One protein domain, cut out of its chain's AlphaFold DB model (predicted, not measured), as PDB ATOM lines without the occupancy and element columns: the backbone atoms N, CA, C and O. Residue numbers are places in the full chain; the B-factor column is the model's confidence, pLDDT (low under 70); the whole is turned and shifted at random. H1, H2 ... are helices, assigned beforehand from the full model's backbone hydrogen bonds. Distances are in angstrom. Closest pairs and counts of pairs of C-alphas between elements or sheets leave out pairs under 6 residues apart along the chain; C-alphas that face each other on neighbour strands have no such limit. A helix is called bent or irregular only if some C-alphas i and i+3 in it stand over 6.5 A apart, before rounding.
ATOM      1  N   SER A  36       6.040  30.559 -10.004       86.69
ATOM      2  CA  SER A  36       4.962  29.576 -10.088       86.69
ATOM      3  C   SER A  36       3.662  30.216  -9.635       86.69
ATOM      4  O   SER A  36       3.561  30.669  -8.490       86.69
ATOM      5  N   TRP A  37       2.655  30.231 -10.509       85.69
ATOM      6  CA  TRP A  37       1.332  30.776 -10.199       85.69
ATOM      7  C   TRP A  37       0.754  30.192  -8.908       85.69
ATOM      8  O   TRP A  37       0.251  30.940  -8.076       85.69
ATOM      9  N   GLY A  38       0.922  28.886  -8.677       87.94
ATOM     10  CA  GLY A  38       0.450  28.229  -7.456       87.94
ATOM     11  C   GLY A  38       1.089  28.792  -6.182       87.94
ATOM     12  O   GLY A  38       0.389  29.065  -5.210       87.94
ATOM     13  N   VAL A  39       2.404  29.035  -6.193       83.81
ATOM     14  CA  VAL A  39       3.131  29.591  -5.037       83.81
ATOM     15  C   VAL A  39       2.722  31.040  -4.770       83.81
ATOM     16  O   VAL A  39       2.549  31.420  -3.614       83.81
ATOM     17  N   HIS A  40       2.512  31.839  -5.817       82.12
ATOM     18  CA  HIS A  40       2.087  33.236  -5.684       82.12
ATOM     19  C   HIS A  40       0.647  33.341  -5.175       82.12
ATOM     20  O   HIS A  40       0.380  34.106  -4.248       82.12
ATOM     21  N   CYS A  41      -0.268  32.527  -5.714       88.12
ATOM     22  CA  CYS A  41      -1.639  32.432  -5.218       88.12
ATOM     23  C   CYS A  41      -1.663  32.004  -3.748       88.12
ATOM     24  O   CYS A  41      -2.329  32.645  -2.938       88.12
ATOM     25  N   LEU A  42      -0.892  30.978  -3.378       87.88
ATOM     26  CA  LEU A  42      -0.784  30.539  -1.987       87.88
ATOM     27  C   LEU A  42      -0.216  31.643  -1.085       87.88
ATOM     28  O   LEU A  42      -0.747  31.881  -0.002       87.88
ATOM     29  N   ALA A  43       0.830  32.348  -1.521       86.81
ATOM     30  CA  ALA A  43       1.418  33.452  -0.767       86.81
ATOM     31  C   ALA A  43       0.418  34.599  -0.552       86.81
ATOM     32  O   ALA A  43       0.341  35.122   0.558       86.81
ATOM     33  N   LEU A  44      -0.374  34.945  -1.572       88.31
ATOM     34  CA  LEU A  44      -1.416  35.968  -1.481       88.31
ATOM     35  C   LEU A  44      -2.552  35.541  -0.544       88.31
ATOM     36  O   LEU A  44      -2.954  36.317   0.319       88.31
ATOM     37  N   VAL A  45      -3.034  34.300  -0.659       91.12
ATOM     38  CA  VAL A  45      -4.057  33.757   0.249       91.12
ATOM     39  C   VAL A  45      -3.555  33.793   1.687       91.12
ATOM     40  O   VAL A  45      -4.255  34.280   2.569       91.12
ATOM     41  N   LEU A  46      -2.323  33.348   1.935       90.81
ATOM     42  CA  LEU A  46      -1.732  33.393   3.271       90.81
ATOM     43  C   LEU A  46      -1.513  34.827   3.766       90.81
ATOM     44  O   LEU A  46      -1.703  35.071   4.956       90.81
ATOM     45  N   TYR A  47      -1.145  35.768   2.891       90.56
ATOM     46  CA  TYR A  47      -1.033  37.193   3.221       90.56
ATOM     47  C   TYR A  47      -2.371  37.759   3.704       90.56
ATOM     48  O   TYR A  47      -2.427  38.360   4.775       90.56
ATOM     49  N   VAL A  48      -3.453  37.498   2.964       93.25
ATOM     50  CA  VAL A  48      -4.805  37.910   3.358       93.25
ATOM     51  C   VAL A  48      -5.217  37.212   4.648       93.25
ATOM     52  O   VAL A  48      -5.597  37.881   5.598       93.25
ATOM     53  N   VAL A  49      -5.093  35.886   4.738       94.50
ATOM     54  CA  VAL A  49      -5.553  35.128   5.910       94.50
ATOM     55  C   VAL A  49      -4.828  35.567   7.186       94.50
ATOM     56  O   VAL A  49      -5.462  35.889   8.189       94.50
ATOM     57  N   THR A  50      -3.497  35.629   7.156       94.12
ATOM     58  CA  THR A  50      -2.707  35.987   8.344       94.12
ATOM     59  C   THR A  50      -2.738  37.482   8.648       94.12
ATOM     60  O   THR A  50      -2.778  37.848   9.819       94.12
ATOM     61  N   GLY A  51      -2.783  38.355   7.637       94.00
ATOM     62  CA  GLY A  51      -2.860  39.802   7.828       94.00
ATOM     63  C   GLY A  51      -4.245  40.286   8.261       94.00
ATOM     64  O   GLY A  51      -4.367  40.957   9.285       94.00
ATOM     65  N   LEU A  52      -5.295  39.909   7.530       96.56
ATOM     66  CA  LEU A  52      -6.672  40.323   7.814       96.56
ATOM     67  C   LEU A  52      -7.203  39.674   9.100       96.56
ATOM     68  O   LEU A  52      -7.666  40.361  10.002       96.56
ATOM     69  N   PHE A  53      -7.122  38.348   9.228       97.12
ATOM     70  CA  PHE A  53      -7.719  37.670  10.385       97.12
ATOM     71  C   PHE A  53      -6.764  37.594  11.576       97.12
ATOM     72  O   PHE A  53      -7.181  37.785  12.716       97.12
ATOM     73  N   GLY A  54      -5.480  37.338  11.326       95.62
ATOM     74  CA  GLY A  54      -4.486  37.158  12.384       95.62
ATOM     75  C   GLY A  54      -4.002  38.469  13.005       95.62
ATOM     76  O   GLY A  54      -4.089  38.652  14.219       95.62
ATOM     77  N   ILE A  55      -3.483  39.384  12.185       95.44
ATOM     78  CA  ILE A  55      -2.868  40.627  12.671       95.44
ATOM     79  C   ILE A  55      -3.918  41.694  12.970       95.44
ATOM     80  O   ILE A  55      -4.029  42.134  14.111       95.44
ATOM     81  N   THR A  56      -4.691  42.107  11.968       97.25
ATOM     82  CA  THR A  56      -5.575  43.280  12.081       97.25
ATOM     83  C   THR A  56      -6.823  42.987  12.916       97.25
ATOM     84  O   THR A  56      -7.052  43.644  13.931       97.25
ATOM     85  N   LEU A  57      -7.599  41.955  12.571       98.19
ATOM     86  CA  LEU A  57      -8.787  41.575  13.340       98.19
ATOM     87  C   LEU A  57      -8.429  41.079  14.747       98.19
ATOM     88  O   LEU A  57      -8.988  41.573  15.728       98.19
ATOM     89  N   SER A  58      -7.517  40.109  14.853       97.75
ATOM     90  CA  SER A  58      -7.205  39.445  16.123       97.75
ATOM     91  C   SER A  58      -6.208  40.213  16.982       97.75
ATOM     92  O   SER A  58      -6.617  40.835  17.964       97.75
ATOM     93  N   TYR A  59      -4.911  40.194  16.655       97.19
ATOM     94  CA  TYR A  59      -3.896  40.761  17.549       97.19
ATOM     95  C   TYR A  59      -4.109  42.250  17.818       97.19
ATOM     96  O   TYR A  59      -3.981  42.682  18.962       97.19
ATOM     97  N   HIS A  60      -4.473  43.016  16.793       97.56
ATOM     98  CA  HIS A  60      -4.637  44.454  16.911       97.56
ATOM     99  C   HIS A  60      -5.992  44.834  17.535       97.56
ATOM    100  O   HIS A  60      -6.044  45.288  18.679       97.56
ATOM    101  N   ARG A  61      -7.111  44.625  16.834       98.25
ATOM    102  CA  ARG A  61      -8.414  45.157  17.278       98.25
ATOM    103  C   ARG A  61      -9.045  44.348  18.414       98.25
ATOM    104  O   ARG A  61      -9.582  44.928  19.357       98.25
ATOM    105  N   ASN A  62      -8.985  43.017  18.361       98.00
ATOM    106  CA  ASN A  62      -9.612  42.173  19.379       98.00
ATOM    107  C   ASN A  62      -8.767  42.058  20.660       98.00
ATOM    108  O   ASN A  62      -9.271  42.331  21.746       98.00
ATOM    109  N   LEU A  63      -7.488  41.691  20.551       97.69
ATOM    110  CA  LEU A  63      -6.650  41.384  21.715       97.69
ATOM    111  C   LEU A  63      -5.972  42.622  22.317       97.69
ATOM    112  O   LEU A  63      -6.047  42.807  23.535       97.69
ATOM    113  N   ALA A  64      -5.334  43.472  21.503       97.38
ATOM    114  CA  ALA A  64      -4.632  44.651  22.012       97.38
ATOM    115  C   ALA A  64      -5.606  45.762  22.432       97.38
ATOM    116  O   ALA A  64      -5.536  46.245  23.562       97.38
ATOM    117  N   HIS A  65      -6.555  46.121  21.562       97.56
ATOM    118  CA  HIS A  65      -7.477  47.235  21.823       97.56
ATOM    119  C   HIS A  65      -8.803  46.837  22.467       97.56
ATOM    120  O   HIS A  65      -9.509  47.699  23.002       97.56
ATOM    121  N   LYS A  66      -9.140  45.540  22.486       97.44
ATOM    122  CA  LYS A  66     -10.403  45.035  23.053       97.44
ATOM    123  C   LYS A  66     -11.605  45.793  22.488       97.44
ATOM    124  O   LYS A  66     -12.503  46.196  23.238       97.44
ATOM    125  N   SER A  67     -11.587  46.027  21.177       97.75
ATOM    126  CA  SER A  67     -12.577  46.842  20.473       97.75
ATOM    127  C   SER A  67     -13.930  46.141  20.309       97.75
ATOM    128  O   SER A  67     -14.934  46.797  20.060       97.75
ATOM    129  N   PHE A  68     -13.962  44.816  20.450       98.38
ATOM    130  CA  PHE A  68     -15.154  43.963  20.408       98.38
ATOM    131  C   PHE A  68     -14.843  42.624  21.099       98.38
ATOM    132  O   PHE A  68     -13.685  42.332  21.408       98.38
ATOM    133  N   LYS A  69     -15.861  41.797  21.334       98.38
ATOM    134  CA  LYS A  69     -15.746  40.456  21.925       98.38
ATOM    135  C   LYS A  69     -16.110  39.377  20.912       98.38
ATOM    136  O   LYS A  69     -17.054  39.547  20.148       98.38
ATOM    137  N   LEU A  70     -15.395  38.256  20.968       98.31
ATOM    138  CA  LEU A  70     -15.655  37.039  20.196       98.31
ATOM    139  C   LEU A  70     -15.880  35.849  21.140       98.31
ATOM    140  O   LEU A  70     -15.418  35.882  22.287       98.31
ATOM    141  N   PRO A  71     -16.545  34.767  20.692       98.12
ATOM    142  CA  PRO A  71     -16.502  33.503  21.413       98.12
ATOM    143  C   PRO A  71     -15.062  32.982  21.461       98.12
ATOM    144  O   PRO A  71     -14.306  33.106  20.495       98.12
ATOM    145  N   LYS A  72     -14.682  32.363  22.584       97.88
ATOM    146  CA  LYS A  72     -13.279  32.013  22.858       97.88
ATOM    147  C   LYS A  72     -12.643  31.088  21.830       97.88
ATOM    148  O   LYS A  72     -11.482  31.284  21.494       97.88
ATOM    149  N   TRP A  73     -13.399  30.146  21.272       98.06
ATOM    150  CA  TRP A  73     -12.881  29.279  20.213       98.06
ATOM    151  C   TRP A  73     -12.460  30.079  18.967       98.06
ATOM    152  O   TRP A  73     -11.430  29.780  18.368       98.06
ATOM    153  N   LEU A  74     -13.204  31.131  18.609       97.75
ATOM    154  CA  LEU A  74     -12.922  31.959  17.439       97.75
ATOM    155  C   LEU A  74     -11.788  32.953  17.717       97.75
ATOM    156  O   LEU A  74     -10.900  33.111  16.883       97.75
ATOM    157  N   GLU A  75     -11.771  33.546  18.916       97.81
ATOM    158  CA  GLU A  75     -10.650  34.356  19.421       97.81
ATOM    159  C   GLU A  75      -9.328  33.569  19.345       97.81
ATOM    160  O   GLU A  75      -8.353  34.043  18.763       97.81
ATOM    161  N   TYR A  76      -9.308  32.325  19.840       97.81
ATOM    162  CA  TYR A  76      -8.128  31.457  19.773       97.81
ATOM    163  C   TYR A  76      -7.779  31.028  18.349       97.81
ATOM    164  O   TYR A  76      -6.599  30.969  18.008       97.81
ATOM    165  N   THR A  77      -8.779  30.770  17.505       97.62
ATOM    166  CA  THR A  77      -8.551  30.412  16.099       97.62
ATOM    167  C   THR A  77      -7.841  31.542  15.358       97.62
ATOM    168  O   THR A  77      -6.818  31.313  14.713       97.62
ATOM    169  N   PHE A  78      -8.329  32.780  15.480       97.81
ATOM    170  CA  PHE A  78      -7.694  33.920  14.825       97.81
ATOM    171  C   PHE A  78      -6.329  34.264  15.429       97.81
ATOM    172  O   PHE A  78      -5.400  34.575  14.682       97.81
ATOM    173  N   ALA A  79      -6.157  34.126  16.747       96.50
ATOM    174  CA  ALA A  79      -4.850  34.280  17.382       96.50
ATOM    175  C   ALA A  79      -3.837  33.259  16.838       96.50
ATOM    176  O   ALA A  79      -2.719  33.628  16.480       96.50
ATOM    177  N   TYR A  80      -4.241  31.994  16.693       95.38
ATOM    178  CA  TYR A  80      -3.395  30.945  16.127       95.38
ATOM    179  C   TYR A  80      -3.028  31.216  14.662       95.38
ATOM    180  O   TYR A  80      -1.865  31.082  14.283       95.38
ATOM    181  N   ILE A  81      -3.981  31.678  13.845       94.75
ATOM    182  CA  ILE A  81      -3.700  32.148  12.477       94.75
ATOM    183  C   ILE A  81      -2.660  33.278  12.498       94.75
ATOM    184  O   ILE A  81      -1.742  33.292  11.677       94.75
ATOM    185  N   GLY A  82      -2.767  34.200  13.455       91.50
ATOM    186  CA  GLY A  82      -1.818  35.292  13.632       91.50
ATOM    187  C   GLY A  82      -0.401  34.829  13.981       91.50
ATOM    188  O   GLY A  82       0.551  35.430  13.497       91.50
ATOM    189  N   ILE A  83      -0.221  33.735  14.730       90.31
ATOM    190  CA  ILE A  83       1.117  33.161  14.997       90.31
ATOM    191  C   ILE A  83       1.827  32.802  13.683       90.31
ATOM    192  O   ILE A  83       3.037  32.992  13.543       90.31
ATOM    193  N   GLN A  84       1.066  32.370  12.676       88.06
ATOM    194  CA  GLN A  84       1.609  32.013  11.370       88.06
ATOM    195  C   GLN A  84       1.991  33.223  10.516       88.06
ATOM    196  O   GLN A  84       2.600  33.035   9.462       88.06
ATOM    197  N   ALA A  85       1.695  34.459  10.933       82.56
ATOM    198  CA  ALA A  85       2.070  35.681  10.220       82.56
ATOM    199  C   ALA A  85       3.579  35.759   9.924       82.56
ATOM    200  O   ALA A  85       3.982  36.199   8.849       82.56
ATOM    201  N   LEU A  86       4.418  35.243  10.826       75.38
ATOM    202  CA  LEU A  86       5.880  35.325  10.727       75.38
ATOM    203  C   LEU A  86       6.553  34.091  10.099       75.38
ATOM    204  O   LEU A  86       7.765  33.942  10.212       75.38
ATOM    205  N   GLN A  87       5.801  33.203   9.438       66.25
ATOM    206  CA  GLN A  87       6.345  31.994   8.801       66.25
ATOM    207  C   GLN A  87       6.296  32.068   7.260       66.25
ATOM    208  O   GLN A  87       5.417  32.691   6.688       66.25
ATOM    209  N   ALA A  88       7.204  31.395   6.550       62.78
ATOM    210  CA  ALA A  88       7.195  31.233   5.081       62.78
ATOM    211  C   ALA A  88       7.430  32.495   4.202       62.78
ATOM    212  O   ALA A  88       7.658  33.604   4.670       62.78
ATOM    213  N   VAL A  89       7.397  32.308   2.875       59.09
ATOM    214  CA  VAL A  89       7.870  33.260   1.838       59.09
ATOM    215  C   VAL A  89       7.175  34.634   1.835       59.09
ATOM    216  O   VAL A  89       7.725  35.606   1.331       59.09
ATOM    217  N   ARG A  90       5.982  34.749   2.434       71.31
ATOM    218  CA  ARG A  90       5.181  35.990   2.512       71.31
ATOM    219  C   ARG A  90       5.538  36.928   3.672       71.31
ATOM    220  O   ARG A  90       4.928  37.991   3.780       71.31
ATOM    221  N   ILE A  91       6.513  36.561   4.517       78.62
ATOM    222  CA  ILE A  91       7.007  37.404   5.626       78.62
ATOM    223  C   ILE A  91       7.342  38.807   5.128       78.62
ATOM    224  O   ILE A  91       6.996  39.778   5.790       78.62
ATOM    225  N   PHE A  92       7.963  38.915   3.951       79.88
ATOM    226  CA  PHE A  92       8.339  40.199   3.375       79.88
ATOM    227  C   PHE A  92       7.131  41.124   3.188       79.88
ATOM    228  O   PHE A  92       7.142  42.233   3.716       79.88
ATOM    229  N   LEU A  93       6.076  40.668   2.502       82.25
ATOM    230  CA  LEU A  93       4.889  41.485   2.224       82.25
ATOM    231  C   LEU A  93       4.169  41.898   3.509       82.25
ATOM    232  O   LEU A  93       3.818  43.064   3.666       82.25
ATOM    233  N   LEU A  94       3.986  40.959   4.442       83.50
ATOM    234  CA  LEU A  94       3.282  41.222   5.696       83.50
ATOM    235  C   LEU A  94       4.078  42.121   6.654       83.50
ATOM    236  O   LEU A  94       3.507  43.010   7.285       83.50
ATOM    237  N   MET A  95       5.401  41.934   6.740       85.44
ATOM    238  CA  MET A  95       6.277  42.828   7.506       85.44
ATOM    239  C   MET A  95       6.236  44.241   6.947       85.44
ATOM    240  O   MET A  95       6.049  45.185   7.710       85.44
ATOM    241  N   HIS A  96       6.387  44.391   5.628       86.75
ATOM    242  CA  HIS A  96       6.368  45.708   5.008       86.75
ATOM    243  C   HIS A  96       5.008  46.371   5.190       86.75
ATOM    244  O   HIS A  96       4.974  47.506   5.646       86.75
ATOM    245  N   SER A  97       3.890  45.681   4.942       86.38
ATOM    246  CA  SER A  97       2.568  46.289   5.133       86.38
ATOM    247  C   SER A  97       2.356  46.771   6.575       86.38
ATOM    248  O   SER A  97       1.880  47.885   6.780       86.38
ATOM    249  N   THR A  98       2.812  46.005   7.571       86.75
ATOM    250  CA  THR A  98       2.734  46.374   8.996       86.75
ATOM    251  C   THR A  98       3.672  47.534   9.363       86.75
ATOM    252  O   THR A  98       3.292  48.457  10.083       86.75
ATOM    253  N   PHE A  99       4.913  47.529   8.878       89.75
ATOM    254  CA  PHE A  99       5.875  48.595   9.168       89.75
ATOM    255  C   PHE A  99       5.576  49.893   8.424       89.75
ATOM    256  O   PHE A  99       5.865  50.968   8.950       89.75
ATOM    257  N   LEU A 100       4.943  49.829   7.252       92.94
ATOM    258  CA  LEU A 100       4.469  51.009   6.531       92.94
ATOM    259  C   LEU A 100       3.406  51.775   7.329       92.94
ATOM    260  O   LEU A 100       3.392  53.003   7.284       92.94
ATOM    261  N   VAL A 101       2.575  51.090   8.121       90.56
ATOM    262  CA  VAL A 101       1.650  51.755   9.055       90.56
ATOM    263  C   VAL A 101       2.432  52.607  10.065       90.56
ATOM    264  O   VAL A 101       2.185  53.798  10.180       90.56
ATOM    265  N   ASN A 102       3.465  52.051  10.699       91.69
ATOM    266  CA  ASN A 102       4.259  52.770  11.707       91.69
ATOM    267  C   ASN A 102       5.210  53.840  11.131       91.69
ATOM    268  O   ASN A 102       5.704  54.687  11.868       91.69
ATOM    269  N   SER A 103       5.509  53.791   9.832       91.38
ATOM    270  CA  SER A 103       6.454  54.704   9.181       91.38
ATOM    271  C   SER A 103       5.733  55.700   8.283       91.38
ATOM    272  O   SER A 103       5.597  56.870   8.632       91.38
ATOM    273  N   VAL A 104       5.210  55.243   7.145       94.69
ATOM    274  CA  VAL A 104       4.529  56.101   6.173       94.69
ATOM    275  C   VAL A 104       3.351  56.823   6.809       94.69
ATOM    276  O   VAL A 104       3.240  58.031   6.626       94.69
ATOM    277  N   CYS A 105       2.525  56.154   7.618       96.38
ATOM    278  CA  CYS A 105       1.383  56.830   8.243       96.38
ATOM    279  C   CYS A 105       1.779  57.789   9.379       96.38
ATOM    280  O   CYS A 105       0.907  58.462   9.905       96.38
ATOM    281  N   HIS A 106       3.060  57.919   9.732       96.19
ATOM    282  CA  HIS A 106       3.560  58.971  10.629       96.19
ATOM    283  C   HIS A 106       4.305  60.099   9.899       96.19
ATOM    284  O   HIS A 106       4.724  61.074  10.522       96.19
ATOM    285  N   VAL A 107       4.473  59.989   8.580       94.81
ATOM    286  CA  VAL A 107       5.219  60.966   7.770       94.81
ATOM    287  C   VAL A 107       4.342  61.553   6.664       94.81
ATOM    288  O   VAL A 107       4.370  62.761   6.437       94.81
ATOM    289  N   TRP A 108       3.515  60.734   6.012       96.81
ATOM    290  CA  TRP A 108       2.770  61.096   4.808       96.81
ATOM    291  C   TRP A 108       1.297  60.661   4.852       96.81
ATOM    292  O   TRP A 108       0.964  59.485   5.017       96.81
ATOM    293  N   GLY A 109       0.403  61.631   4.652       96.06
ATOM    294  CA  GLY A 109      -1.045  61.436   4.637       96.06
ATOM    295  C   GLY A 109      -1.796  62.664   5.148       96.06
ATOM    296  O   GLY A 109      -1.234  63.754   5.243       96.06
ATOM    297  N   HIS A 110      -3.061  62.475   5.517       95.62
ATOM    298  CA  HIS A 110      -3.937  63.522   6.044       95.62
ATOM    299  C   HIS A 110      -4.168  63.366   7.553       95.62
ATOM    300  O   HIS A 110      -4.510  62.281   8.012       95.62
ATOM    301  N   GLN A 111      -4.044  64.435   8.336       96.00
ATOM    302  CA  GLN A 111      -4.340  64.418   9.773       96.00
ATOM    303  C   GLN A 111      -5.702  65.068  10.020       96.00
ATOM    304  O   GLN A 111      -5.837  66.279   9.922       96.00
ATOM    305  N   ALA A 112      -6.717  64.240  10.275       94.62
ATOM    306  CA  ALA A 112      -8.100  64.669  10.485       94.62
ATOM    307  C   ALA A 112      -8.404  65.040  11.947       94.62
ATOM    308  O   ALA A 112      -9.326  65.807  12.201       94.62
ATOM    309  N   TRP A 113      -7.633  64.499  12.892       96.25
ATOM    310  CA  TRP A 113      -7.867  64.601  14.328       96.25
ATOM    311  C   TRP A 113      -6.622  65.086  15.066       96.25
ATOM    312  O   TRP A 113      -5.490  64.700  14.744       96.25
ATOM    313  N   LYS A 114      -6.842  65.879  16.115       95.00
ATOM    314  CA  LYS A 114      -5.796  66.428  16.979       95.00
ATOM    315  C   LYS A 114      -5.351  65.409  18.035       95.00
ATOM    316  O   LYS A 114      -5.743  65.471  19.194       95.00
ATOM    317  N   THR A 115      -4.504  64.470  17.621       92.44
ATOM    318  CA  THR A 115      -4.008  63.344  18.440       92.44
ATOM    319  C   THR A 115      -2.751  63.653  19.258       92.44
ATOM    320  O   THR A 115      -2.350  62.846  20.091       92.44
ATOM    321  N   GLY A 116      -2.114  64.808  19.034       92.31
ATOM    322  CA  GLY A 116      -0.874  65.200  19.723       92.31
ATOM    323  C   GLY A 116       0.389  64.491  19.218       92.31
ATOM    324  O   GLY A 116       1.470  64.720  19.755       92.31
ATOM    325  N   ASP A 117       0.270  63.670  18.176       94.75
ATOM    326  CA  ASP A 117       1.374  62.991  17.509       94.75
ATOM    327  C   ASP A 117       1.373  63.261  15.993       94.75
ATOM    328  O   ASP A 117       0.616  64.091  15.485       94.75
ATOM    329  N   LEU A 118       2.249  62.570  15.260       95.69
ATOM    330  CA  LEU A 118       2.400  62.737  13.810       95.69
ATOM    331  C   LEU A 118       1.559  61.753  12.983       95.69
ATOM    332  O   LEU A 118       1.796  61.628  11.785       95.69
ATOM    333  N   SER A 119       0.609  61.033  13.590       96.69
ATOM    334  CA  SER A 119      -0.213  60.051  12.873       96.69
ATOM    335  C   SER A 119      -1.036  60.706  11.753       96.69
ATOM    336  O   SER A 119      -1.567  61.813  11.885       96.69
ATOM    337  N   ARG A 120      -1.153  60.014  10.619       97.38
ATOM    338  CA  ARG A 120      -1.825  60.455   9.390       97.38
ATOM    339  C   ARG A 120      -2.628  59.314   8.776       97.38
ATOM    340  O   ARG A 120      -2.236  58.157   8.806       97.38
ATOM    341  N   ASN A 121      -3.756  59.654   8.178       97.94
ATOM    342  CA  ASN A 121      -4.560  58.769   7.352       97.94
ATOM    343  C   ASN A 121      -3.947  58.646   5.952       97.94
ATOM    344  O   ASN A 121      -3.681  59.656   5.297       97.94
ATOM    345  N   ASN A 122      -3.782  57.417   5.474       98.00
ATOM    346  CA  ASN A 122      -3.239  57.104   4.163       98.00
ATOM    347  C   ASN A 122      -4.028  55.961   3.505       98.00
ATOM    348  O   ASN A 122      -3.946  54.809   3.928       98.00
ATOM    349  N   GLY A 123      -4.782  56.283   2.448       96.50
ATOM    350  CA  GLY A 123      -5.661  55.325   1.773       96.50
ATOM    351  C   GLY A 123      -4.923  54.203   1.038       96.50
ATOM    352  O   GLY A 123      -5.413  53.075   1.010       96.50
ATOM    353  N   LEU A 124      -3.727  54.473   0.498       95.94
ATOM    354  CA  LEU A 124      -2.905  53.441  -0.142       95.94
ATOM    355  C   LEU A 124      -2.428  52.426   0.894       95.94
ATOM    356  O   LEU A 124      -2.545  51.220   0.676       95.94
ATOM    357  N   ILE A 125      -1.935  52.915   2.037       96.62
ATOM    358  CA  ILE A 125      -1.541  52.029   3.129       96.62
ATOM    359  C   ILE A 125      -2.763  51.279   3.653       96.62
ATOM    360  O   ILE A 125      -2.680  50.072   3.821       96.62
ATOM    361  N   ALA A 126      -3.916  51.939   3.809       96.06
ATOM    362  CA  ALA A 126      -5.142  51.291   4.267       96.06
ATOM    363  C   ALA A 126      -5.587  50.147   3.346       96.06
ATOM    364  O   ALA A 126      -6.037  49.118   3.842       96.06
ATOM    365  N   LEU A 127      -5.416  50.286   2.029       94.69
ATOM    366  CA  LEU A 127      -5.730  49.223   1.077       94.69
ATOM    367  C   LEU A 127      -4.845  47.989   1.288       94.69
ATOM    368  O   LEU A 127      -5.357  46.873   1.360       94.69
ATOM    369  N   ILE A 128      -3.528  48.175   1.408       93.69
ATOM    370  CA  ILE A 128      -2.602  47.046   1.560       93.69
ATOM    371  C   ILE A 128      -2.636  46.461   2.975       93.69
ATOM    372  O   ILE A 128      -2.441  45.262   3.126       93.69
ATOM    373  N   SER A 129      -2.907  47.267   4.003       95.50
ATOM    374  CA  SER A 129      -2.927  46.856   5.411       95.50
ATOM    375  C   SER A 129      -4.333  46.593   5.950       95.50
ATOM    376  O   SER A 129      -4.535  46.596   7.157       95.50
ATOM    377  N   PHE A 130      -5.316  46.350   5.080       97.25
ATOM    378  CA  PHE A 130      -6.673  45.939   5.469       97.25
ATOM    379  C   PHE A 130      -7.433  46.936   6.371       97.25
ATOM    380  O   PHE A 130      -8.302  46.545   7.154       97.25
ATOM    381  N   GLY A 131      -7.138  48.231   6.240       96.75
ATOM    382  CA  GLY A 131      -7.773  49.334   6.969       96.75
ATOM    383  C   GLY A 131      -6.869  50.034   7.988       96.75
ATOM    384  O   GLY A 131      -7.235  51.093   8.489       96.75
ATOM    385  N   GLU A 132      -5.674  49.508   8.270       97.75
ATOM    386  CA  GLU A 132      -4.775  50.061   9.303       97.75
ATOM    387  C   GLU A 132      -4.099  51.383   8.910       97.75
ATOM    388  O   GLU A 132      -3.614  52.122   9.764       97.75
ATOM    389  N   GLY A 133      -4.101  51.722   7.618       97.25
ATOM    390  CA  GLY A 133      -3.601  53.006   7.125       97.25
ATOM    391  C   GLY A 133      -4.479  54.210   7.471       97.25
ATOM    392  O   GLY A 133      -4.023  55.342   7.327       97.25
ATOM    393  N   TRP A 134      -5.700  54.023   7.985       98.31
ATOM    394  CA  TRP A 134      -6.482  55.101   8.613       98.31
ATOM    395  C   TRP A 134      -5.936  55.414  10.013       98.31
ATOM    396  O   TRP A 134      -6.625  55.323  11.029       98.31
ATOM    397  N   HIS A 135      -4.642  55.723  10.066       97.88
ATOM    398  CA  HIS A 135      -3.854  55.646  11.283       97.88
ATOM    399  C   HIS A 135      -4.107  56.823  12.221       97.88
ATOM    400  O   HIS A 135      -4.144  56.650  13.434       97.88
ATOM    401  N   ASN A 136      -4.382  58.013  11.683       97.94
ATOM    402  CA  ASN A 136      -4.784  59.140  12.519       97.94
ATOM    403  C   ASN A 136      -6.168  58.924  13.147       97.94
ATOM    404  O   ASN A 136      -6.365  59.259  14.312       97.94
ATOM    405  N   ASN A 137      -7.106  58.305  12.418       98.06
ATOM    406  CA  ASN A 137      -8.384  57.885  13.003       98.06
ATOM    407  C   ASN A 137      -8.168  56.879  14.140       98.06
ATOM    408  O   ASN A 137      -8.775  57.009  15.201       98.06
ATOM    409  N   HIS A 138      -7.295  55.891  13.921       97.69
ATOM    410  CA  HIS A 138      -6.938  54.907  14.938       97.69
ATOM    411  C   HIS A 138      -6.330  55.577  16.180       97.69
ATOM    412  O   HIS A 138      -6.786  55.322  17.287       97.69
ATOM    413  N   HIS A 139      -5.371  56.493  16.022       97.44
ATOM    414  CA  HIS A 139      -4.764  57.205  17.151       97.44
ATOM    415  C   HIS A 139      -5.764  58.081  17.913       97.44
ATOM    416  O   HIS A 139      -5.683  58.177  19.136       97.44
ATOM    417  N   ALA A 140      -6.744  58.669  17.224       97.12
ATOM    418  CA  ALA A 140      -7.814  59.423  17.872       97.12
ATOM    419  C   ALA A 140      -8.772  58.519  18.666       97.12
ATOM    420  O   ALA A 140      -9.229  58.894  19.745       97.12
ATOM    421  N   PHE A 141      -9.062  57.316  18.159       97.50
ATOM    422  CA  PHE A 141     -10.048  56.403  18.742       97.50
ATOM    423  C   PHE A 141      -9.529  54.963  18.798       97.50
ATOM    424  O   PHE A 141     -10.121  54.057  18.220       97.50
ATOM    425  N   GLN A 142      -8.450  54.734  19.551       94.88
ATOM    426  CA  GLN A 142      -7.728  53.450  19.575       94.88
ATOM    427  C   GLN A 142      -8.596  52.253  19.980       94.88
ATOM    428  O   GLN A 142      -8.354  51.130  19.561       94.88
ATOM    429  N   SER A 143      -9.624  52.483  20.801       95.38
ATOM    430  CA  SER A 143     -10.562  51.433  21.223       95.38
ATOM    431  C   SER A 143     -11.664  51.133  20.203       95.38
ATOM    432  O   SER A 143     -12.469  50.235  20.438       95.38
ATOM    433  N   SER A 144     -11.735  51.880  19.099       98.00
ATOM    434  CA  SER A 144     -12.707  51.659  18.031       98.00
ATOM    435  C   SER A 144     -12.406  50.357  17.290       98.00
ATOM    436  O   SER A 144     -11.256  50.028  17.013       98.00
ATOM    437  N   ALA A 145     -13.445  49.611  16.929       97.62
ATOM    438  CA  ALA A 145     -13.347  48.465  16.027       97.62
ATOM    439  C   ALA A 145     -13.258  48.905  14.555       97.62
ATOM    440  O   ALA A 145     -12.855  48.119  13.696       97.62
ATOM    441  N   ARG A 146     -13.628  50.160  14.271       98.00
ATOM    442  CA  ARG A 146     -13.650  50.777  12.944       98.00
ATOM    443  C   ARG A 146     -12.552  51.834  12.842       98.00
ATOM    444  O   ARG A 146     -12.586  52.810  13.592       98.00
ATOM    445  N   HIS A 147     -11.619  51.665  11.908       97.81
ATOM    446  CA  HIS A 147     -10.569  52.649  11.628       97.81
ATOM    447  C   HIS A 147     -10.962  53.582  10.478       97.81
ATOM    448  O   HIS A 147     -10.705  54.781  10.551       97.81
ATOM    449  N   GLY A 148     -11.638  53.076   9.442       97.25
ATOM    450  CA  GLY A 148     -12.202  53.913   8.375       97.25
ATOM    451  C   GLY A 148     -13.510  54.572   8.815       97.25
ATOM    452  O   GLY A 148     -14.567  53.964   8.684       97.25
ATOM    453  N   LEU A 149     -13.457  55.779   9.384       96.19
ATOM    454  CA  LEU A 149     -14.612  56.451   9.997       96.19
ATOM    455  C   LEU A 149     -15.570  57.073   8.977       96.19
ATOM    456  O   LEU A 149     -16.771  57.149   9.244       96.19
ATOM    457  N   GLU A 150     -15.062  57.451   7.808       93.94
ATOM    458  CA  GLU A 150     -15.874  57.972   6.709       93.94
ATOM    459  C   GLU A 150     -16.437  56.847   5.835       93.94
ATOM    460  O   GLU A 150     -15.909  55.735   5.807       93.94
ATOM    461  N   CYS A 151     -17.513  57.116   5.094       92.06
ATOM    462  CA  CYS A 151     -18.136  56.122   4.210       92.06
ATOM    463  C   CYS A 151     -17.226  55.681   3.050       92.06
ATOM    464  O   CYS A 151     -17.295  54.536   2.614       92.06
ATOM    465  N   TRP A 152     -16.357  56.573   2.570       92.75
ATOM    466  CA  TRP A 152     -15.406  56.306   1.488       92.75
ATOM    467  C   TRP A 152     -14.097  55.666   1.981       92.75
ATOM    468  O   TRP A 152     -13.286  55.206   1.176       92.75
ATOM    469  N   GLN A 153     -13.869  55.628   3.300       97.12
ATOM    470  CA  GLN A 153     -12.674  55.034   3.891       97.12
ATOM    471  C   GLN A 153     -12.827  53.517   3.983       97.12
ATOM    472  O   GLN A 153     -13.378  52.982   4.941       97.12
ATOM    473  N   MET A 154     -12.308  52.819   2.973       96.12
ATOM    474  CA  MET A 154     -12.348  51.359   2.920       96.12
ATOM    475  C   MET A 154     -11.592  50.730   4.097       96.12
ATOM    476  O   MET A 154     -10.397  50.961   4.274       96.12
ATOM    477  N   ASP A 155     -12.283  49.900   4.873       97.88
ATOM    478  CA  ASP A 155     -11.736  49.175   6.022       97.88
ATOM    479  C   ASP A 155     -12.207  47.716   5.943       97.88
ATOM    480  O   ASP A 155     -13.303  47.367   6.375       97.88
ATOM    481  N   MET A 156     -11.386  46.862   5.325       97.88
ATOM    482  CA  MET A 156     -11.734  45.453   5.093       97.88
ATOM    483  C   MET A 156     -11.962  44.704   6.405       97.88
ATOM    484  O   MET A 156     -12.874  43.886   6.507       97.88
ATOM    485  N   THR A 157     -11.159  45.011   7.422       97.81
ATOM    486  CA  THR A 157     -11.286  44.399   8.746       97.81
ATOM    487  C   THR A 157     -12.607  44.788   9.402       97.81
ATOM    488  O   THR A 157     -13.269  43.933   9.987       97.81
ATOM    489  N   TRP A 158     -13.041  46.044   9.254       98.25
ATOM    490  CA  TRP A 158     -14.359  46.480   9.719       98.25
ATOM    491  C   TRP A 158     -15.488  45.690   9.056       98.25
ATOM    492  O   TRP A 158     -16.374  45.223   9.763       98.25
ATOM    493  N   TYR A 159     -15.428  45.457   7.742       97.88
ATOM    494  CA  TYR A 159     -16.447  44.665   7.041       97.88
ATOM    495  C   TYR A 159     -16.521  43.211   7.527       97.88
ATOM    496  O   TYR A 159     -17.603  42.633   7.605       97.88
ATOM    497  N   VAL A 160     -15.383  42.612   7.892       98.25
ATOM    498  CA  VAL A 160     -15.370  41.279   8.513       98.25
ATOM    499  C   VAL A 160     -15.989  41.328   9.909       98.25
ATOM    500  O   VAL A 160     -16.794  40.465  10.250       98.25
ATOM    501  N   ILE A 161     -15.644  42.330  10.721       98.31
ATOM    502  CA  ILE A 161     -16.185  42.480  12.077       98.31
ATOM    503  C   ILE A 161     -17.705  42.680  12.038       98.31
ATOM    504  O   ILE A 161     -18.408  42.020  12.800       98.31
ATOM    505  N   THR A 162     -18.223  43.519  11.138       98.06
ATOM    506  CA  THR A 162     -19.672  43.717  10.992       98.06
ATOM    507  C   THR A 162     -20.366  42.467  10.480       98.06
ATOM    508  O   THR A 162     -21.428  42.124  10.981       98.06
ATOM    509  N   PHE A 163     -19.761  41.719   9.551       98.44
ATOM    510  CA  PHE A 163     -20.296  40.417   9.155       98.44
ATOM    511  C   PHE A 163     -20.398  39.460  10.353       98.44
ATOM    512  O   PHE A 163     -21.443  38.845  10.557       98.44
ATOM    513  N   LEU A 164     -19.347  39.372  11.178       98.50
ATOM    514  CA  LEU A 164     -19.343  38.556  12.395       98.50
ATOM    515  C   LEU A 164     -20.386  39.030  13.418       98.50
ATOM    516  O   LEU A 164     -20.970  38.198  14.111       98.50
ATOM    517  N   GLU A 165     -20.630  40.335  13.524       98.50
ATOM    518  CA  GLU A 165     -21.696  40.907  14.354       98.50
ATOM    519  C   GLU A 165     -23.079  40.513  13.825       98.50
ATOM    520  O   GLU A 165     -23.910  40.032  14.594       98.50
ATOM    521  N   CYS A 166     -23.306  40.617  12.510       98.38
ATOM    522  CA  CYS A 166     -24.572  40.252  11.872       98.38
ATOM    523  C   CYS A 166     -24.960  38.789  12.121       98.38
ATOM    524  O   CYS A 166     -26.142  38.489  12.277       98.38
ATOM    525  N   ILE A 167     -23.984  37.880  12.188       98.25
ATOM    526  CA  ILE A 167     -24.218  36.460  12.505       98.25
ATOM    527  C   ILE A 167     -24.108  36.144  14.009       98.25
ATOM    528  O   ILE A 167     -24.124  34.979  14.402       98.25
ATOM    529  N   GLY A 168     -23.990  37.164  14.866       97.94
ATOM    530  CA  GLY A 168     -24.027  37.046  16.327       97.94
ATOM    531  C   GLY A 168     -22.732  36.565  16.997       97.94
ATOM    532  O   GLY A 168     -22.745  36.258  18.195       97.94
ATOM    533  N   LEU A 169     -21.620  36.494  16.259       98.19
ATOM    534  CA  LEU A 169     -20.313  36.065  16.765       98.19
ATOM    535  C   LEU A 169     -19.503  37.220  17.367       98.19
ATOM    536  O   LEU A 169     -18.824  37.009  18.370       98.19
ATOM    537  N   ALA A 170     -19.572  38.423  16.795       98.25
ATOM    538  CA  ALA A 170     -18.966  39.615  17.386       98.25
ATOM    539  C   ALA A 170     -19.988  40.381  18.237       98.25
ATOM    540  O   ALA A 170     -21.141  40.534  17.844       98.25
ATOM    541  N   LYS A 171     -19.574  40.835  19.423       98.06
ATOM    542  CA  LYS A 171     -20.419  41.566  20.384       98.06
ATOM    543  C   LYS A 171     -19.667  42.746  20.991       98.06
ATOM    544  O   LYS A 171     -18.438  42.775  20.956       98.06
ATOM    545  N   ASP A 172     -20.397  43.679  21.596       97.38
ATOM    546  CA  ASP A 172     -19.851  44.859  22.283       97.38
ATOM    547  C   ASP A 172     -18.888  45.677  21.402       97.38
ATOM    548  O   ASP A 172     -17.805  46.072  21.848       97.38
ATOM    549  N   LEU A 173     -19.256  45.889  20.132       97.94
ATOM    550  CA  LEU A 173     -18.448  46.661  19.193       97.94
ATOM    551  C   LEU A 173     -18.366  48.115  19.653       97.94
ATOM    552  O   LEU A 173     -19.371  48.791  19.867       97.94
ATOM    553  N   LYS A 174     -17.141  48.610  19.779       98.12
ATOM    554  CA  LYS A 174     -16.865  49.994  20.145       98.12
ATOM    555  C   LYS A 174     -16.660  50.820  18.886       98.12
ATOM    556  O   LYS A 174     -15.834  50.480  18.046       98.12
ATOM    557  N   VAL A 175     -17.371  51.934  18.783       97.62
ATOM    558  CA  VAL A 175     -17.181  52.955  17.746       97.62
ATOM    559  C   VAL A 175     -17.271  54.341  18.391       97.62
ATOM    560  O   VAL A 175     -17.972  54.494  19.394       97.62
ATOM    561  N   PRO A 176     -16.553  55.354  17.876       96.88
ATOM    562  CA  PRO A 176     -16.558  56.679  18.477       96.88
ATOM    563  C   PRO A 176     -17.908  57.372  18.288       96.88
ATOM    564  O   PRO A 176     -18.417  57.467  17.170       96.88
ATOM    565  N   SER A 177     -18.447  57.902  19.385       95.81
ATOM    566  CA  SER A 177     -19.619  58.783  19.375       95.81
ATOM    567  C   SER A 177     -19.297  60.141  18.748       95.81
ATOM    568  O   SER A 177     -18.145  60.583  18.748       95.81
ATOM    569  N   ASP A 178     -20.318  60.854  18.279       94.62
ATOM    570  CA  ASP A 178     -20.129  62.173  17.666       94.62
ATOM    571  C   ASP A 178     -19.555  63.197  18.650       94.62
ATOM    572  O   ASP A 178     -18.715  64.009  18.273       94.62
ATOM    573  N   LEU A 179     -19.897  63.094  19.938       94.75
ATOM    574  CA  LEU A 179     -19.297  63.927  20.982       94.75
ATOM    575  C   LEU A 179     -17.794  63.653  21.142       94.75
ATOM    576  O   LEU A 179     -17.010  64.579  21.345       94.75
ATOM    577  N   GLN A 180     -17.371  62.386  21.067       95.00
ATOM    578  CA  GLN A 180     -15.945  62.037  21.097       95.00
ATOM    579  C   GLN A 180     -15.224  62.567  19.857       95.00
ATOM    580  O   GLN A 180     -14.119  63.088  19.989       95.00
ATOM    581  N   LYS A 181     -15.858  62.491  18.681       95.19
ATOM    582  CA  LYS A 181     -15.326  63.076  17.444       95.19
ATOM    583  C   LYS A 181     -15.180  64.587  17.548       95.19
ATOM    584  O   LYS A 181     -14.107  65.108  17.271       95.19
ATOM    585  N   GLN A 182     -16.207  65.282  18.031       94.44
ATOM    586  CA  GLN A 182     -16.205  66.737  18.165       94.44
ATOM    587  C   GLN A 182     -15.053  67.244  19.042       94.44
ATOM    588  O   GLN A 182     -14.444  68.259  18.726       94.44
ATOM    589  N   LYS A 183     -14.710  66.513  20.108       93.62
ATOM    590  CA  LYS A 183     -13.577  66.846  20.989       93.62
ATOM    591  C   LYS A 183     -12.205  66.704  20.325       93.62
ATOM    592  O   LYS A 183     -11.245  67.278  20.826       93.62
ATOM    593  N   MET A 184     -12.112  65.916  19.259       92.50
ATOM    594  CA  MET A 184     -10.869  65.626  18.541       92.50
ATOM    595  C   MET A 184     -10.714  66.455  17.261       92.50
ATOM    596  O   MET A 184      -9.683  66.332  16.595       92.50
ATOM    597  N   LEU A 185     -11.721  67.261  16.899       90.19
ATOM    598  CA  LEU A 185     -11.631  68.170  15.760       90.19
ATOM    599  C   LEU A 185     -10.491  69.188  15.984       90.19
ATOM    600  O   LEU A 185     -10.243  69.573  17.131       90.19
TER     601      LEU A 185
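This is residues 36 to 185 of the 186 residues of an uncharacterized protein of Kingdonia uniflora (UniProt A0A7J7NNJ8). The long helix H1 is crossed by H2 at a steep tilt, and H6 packs on the same middle stretch of H1 without meeting H2; H3 follows H2 by a tight turn and runs away from H1 with the short H4 beside it as a helical hairpin. Long links and the short H5 make up much of the part away from the start of H1, and the short H7 lies there, far from that start. The 150 printed residues, with seven named helices in the order H1 to H7 and no named strand, are all helix by class. The whole is compact, with a radius of gyration of the C-alphas of 15.4 A, and spans 50 by 37 by 24 A.

H1, residues 37 to 64, touches H2, residues 72 to 86, where the C-alphas of Gly 54 and Gly 82 come closest at 3.5 A; they run opposite ways at a steep tilt of 54 degrees. H3, residues 91 to 107, only just touches H1, with 3 pairs of C-alphas within 8 A, the closest those of Tyr 47 and Leu 94 at 6.4 A. H4, residues 123 to 128, touches H3, the closest C-alphas being those of Ser 97 and Ile 128 at 6.3 A, at a shallow tilt of 15 degrees, opposite ways. H5, residues 135 to 140, only just touches H3 with 3 pairs within 8 A, the closest C-alphas being those of Cys 105 and His 135 at 6.2 A. H6, residues 156 to 166, touches residues 52 to 57 of H1, the closest C-alphas being those of Leu 57 and Thr 157 at 5.9 A, at a steep tilt of 65 degrees; H2 and H6 are apart. H7, residues 178 to 184, is close to H5 but not clearly touching, with the C-alphas of Ala 140 and Met 184 at 6.9 A. Every O i to N i+4 pair is within hydrogen-bond range in H4, H5 and H6, against 18 of 24 in H1, 8 of 11 in H2, 10 of 13 in H3 and 2 of 3 in H7.

H1 begins with C-alpha 37 at (1.332, 30.776, -10.199) and is 35.6 A long. H2 is 22.9 A long and only just irregular, with C-alphas 83 and 86 6.8 A apart. H3, 23.7 A long, has a kink of 34 degrees near residue 100 and ends with C-alpha 107 at (5.219, 60.966, 7.770). H6 is 15.4 A long, and H7 ends with C-alpha 184 at (-10.869, 65.626, 18.541).

The two C-alphas farthest apart are those of Ser 36 and Leu 179, at 52.3 A. The printed part has no cut. The links H3 to H4, H5 to H6 and H6 to H7 are long. The mean pLDDT of the printed part is 93.8, and residues 87 to 89 are under 70.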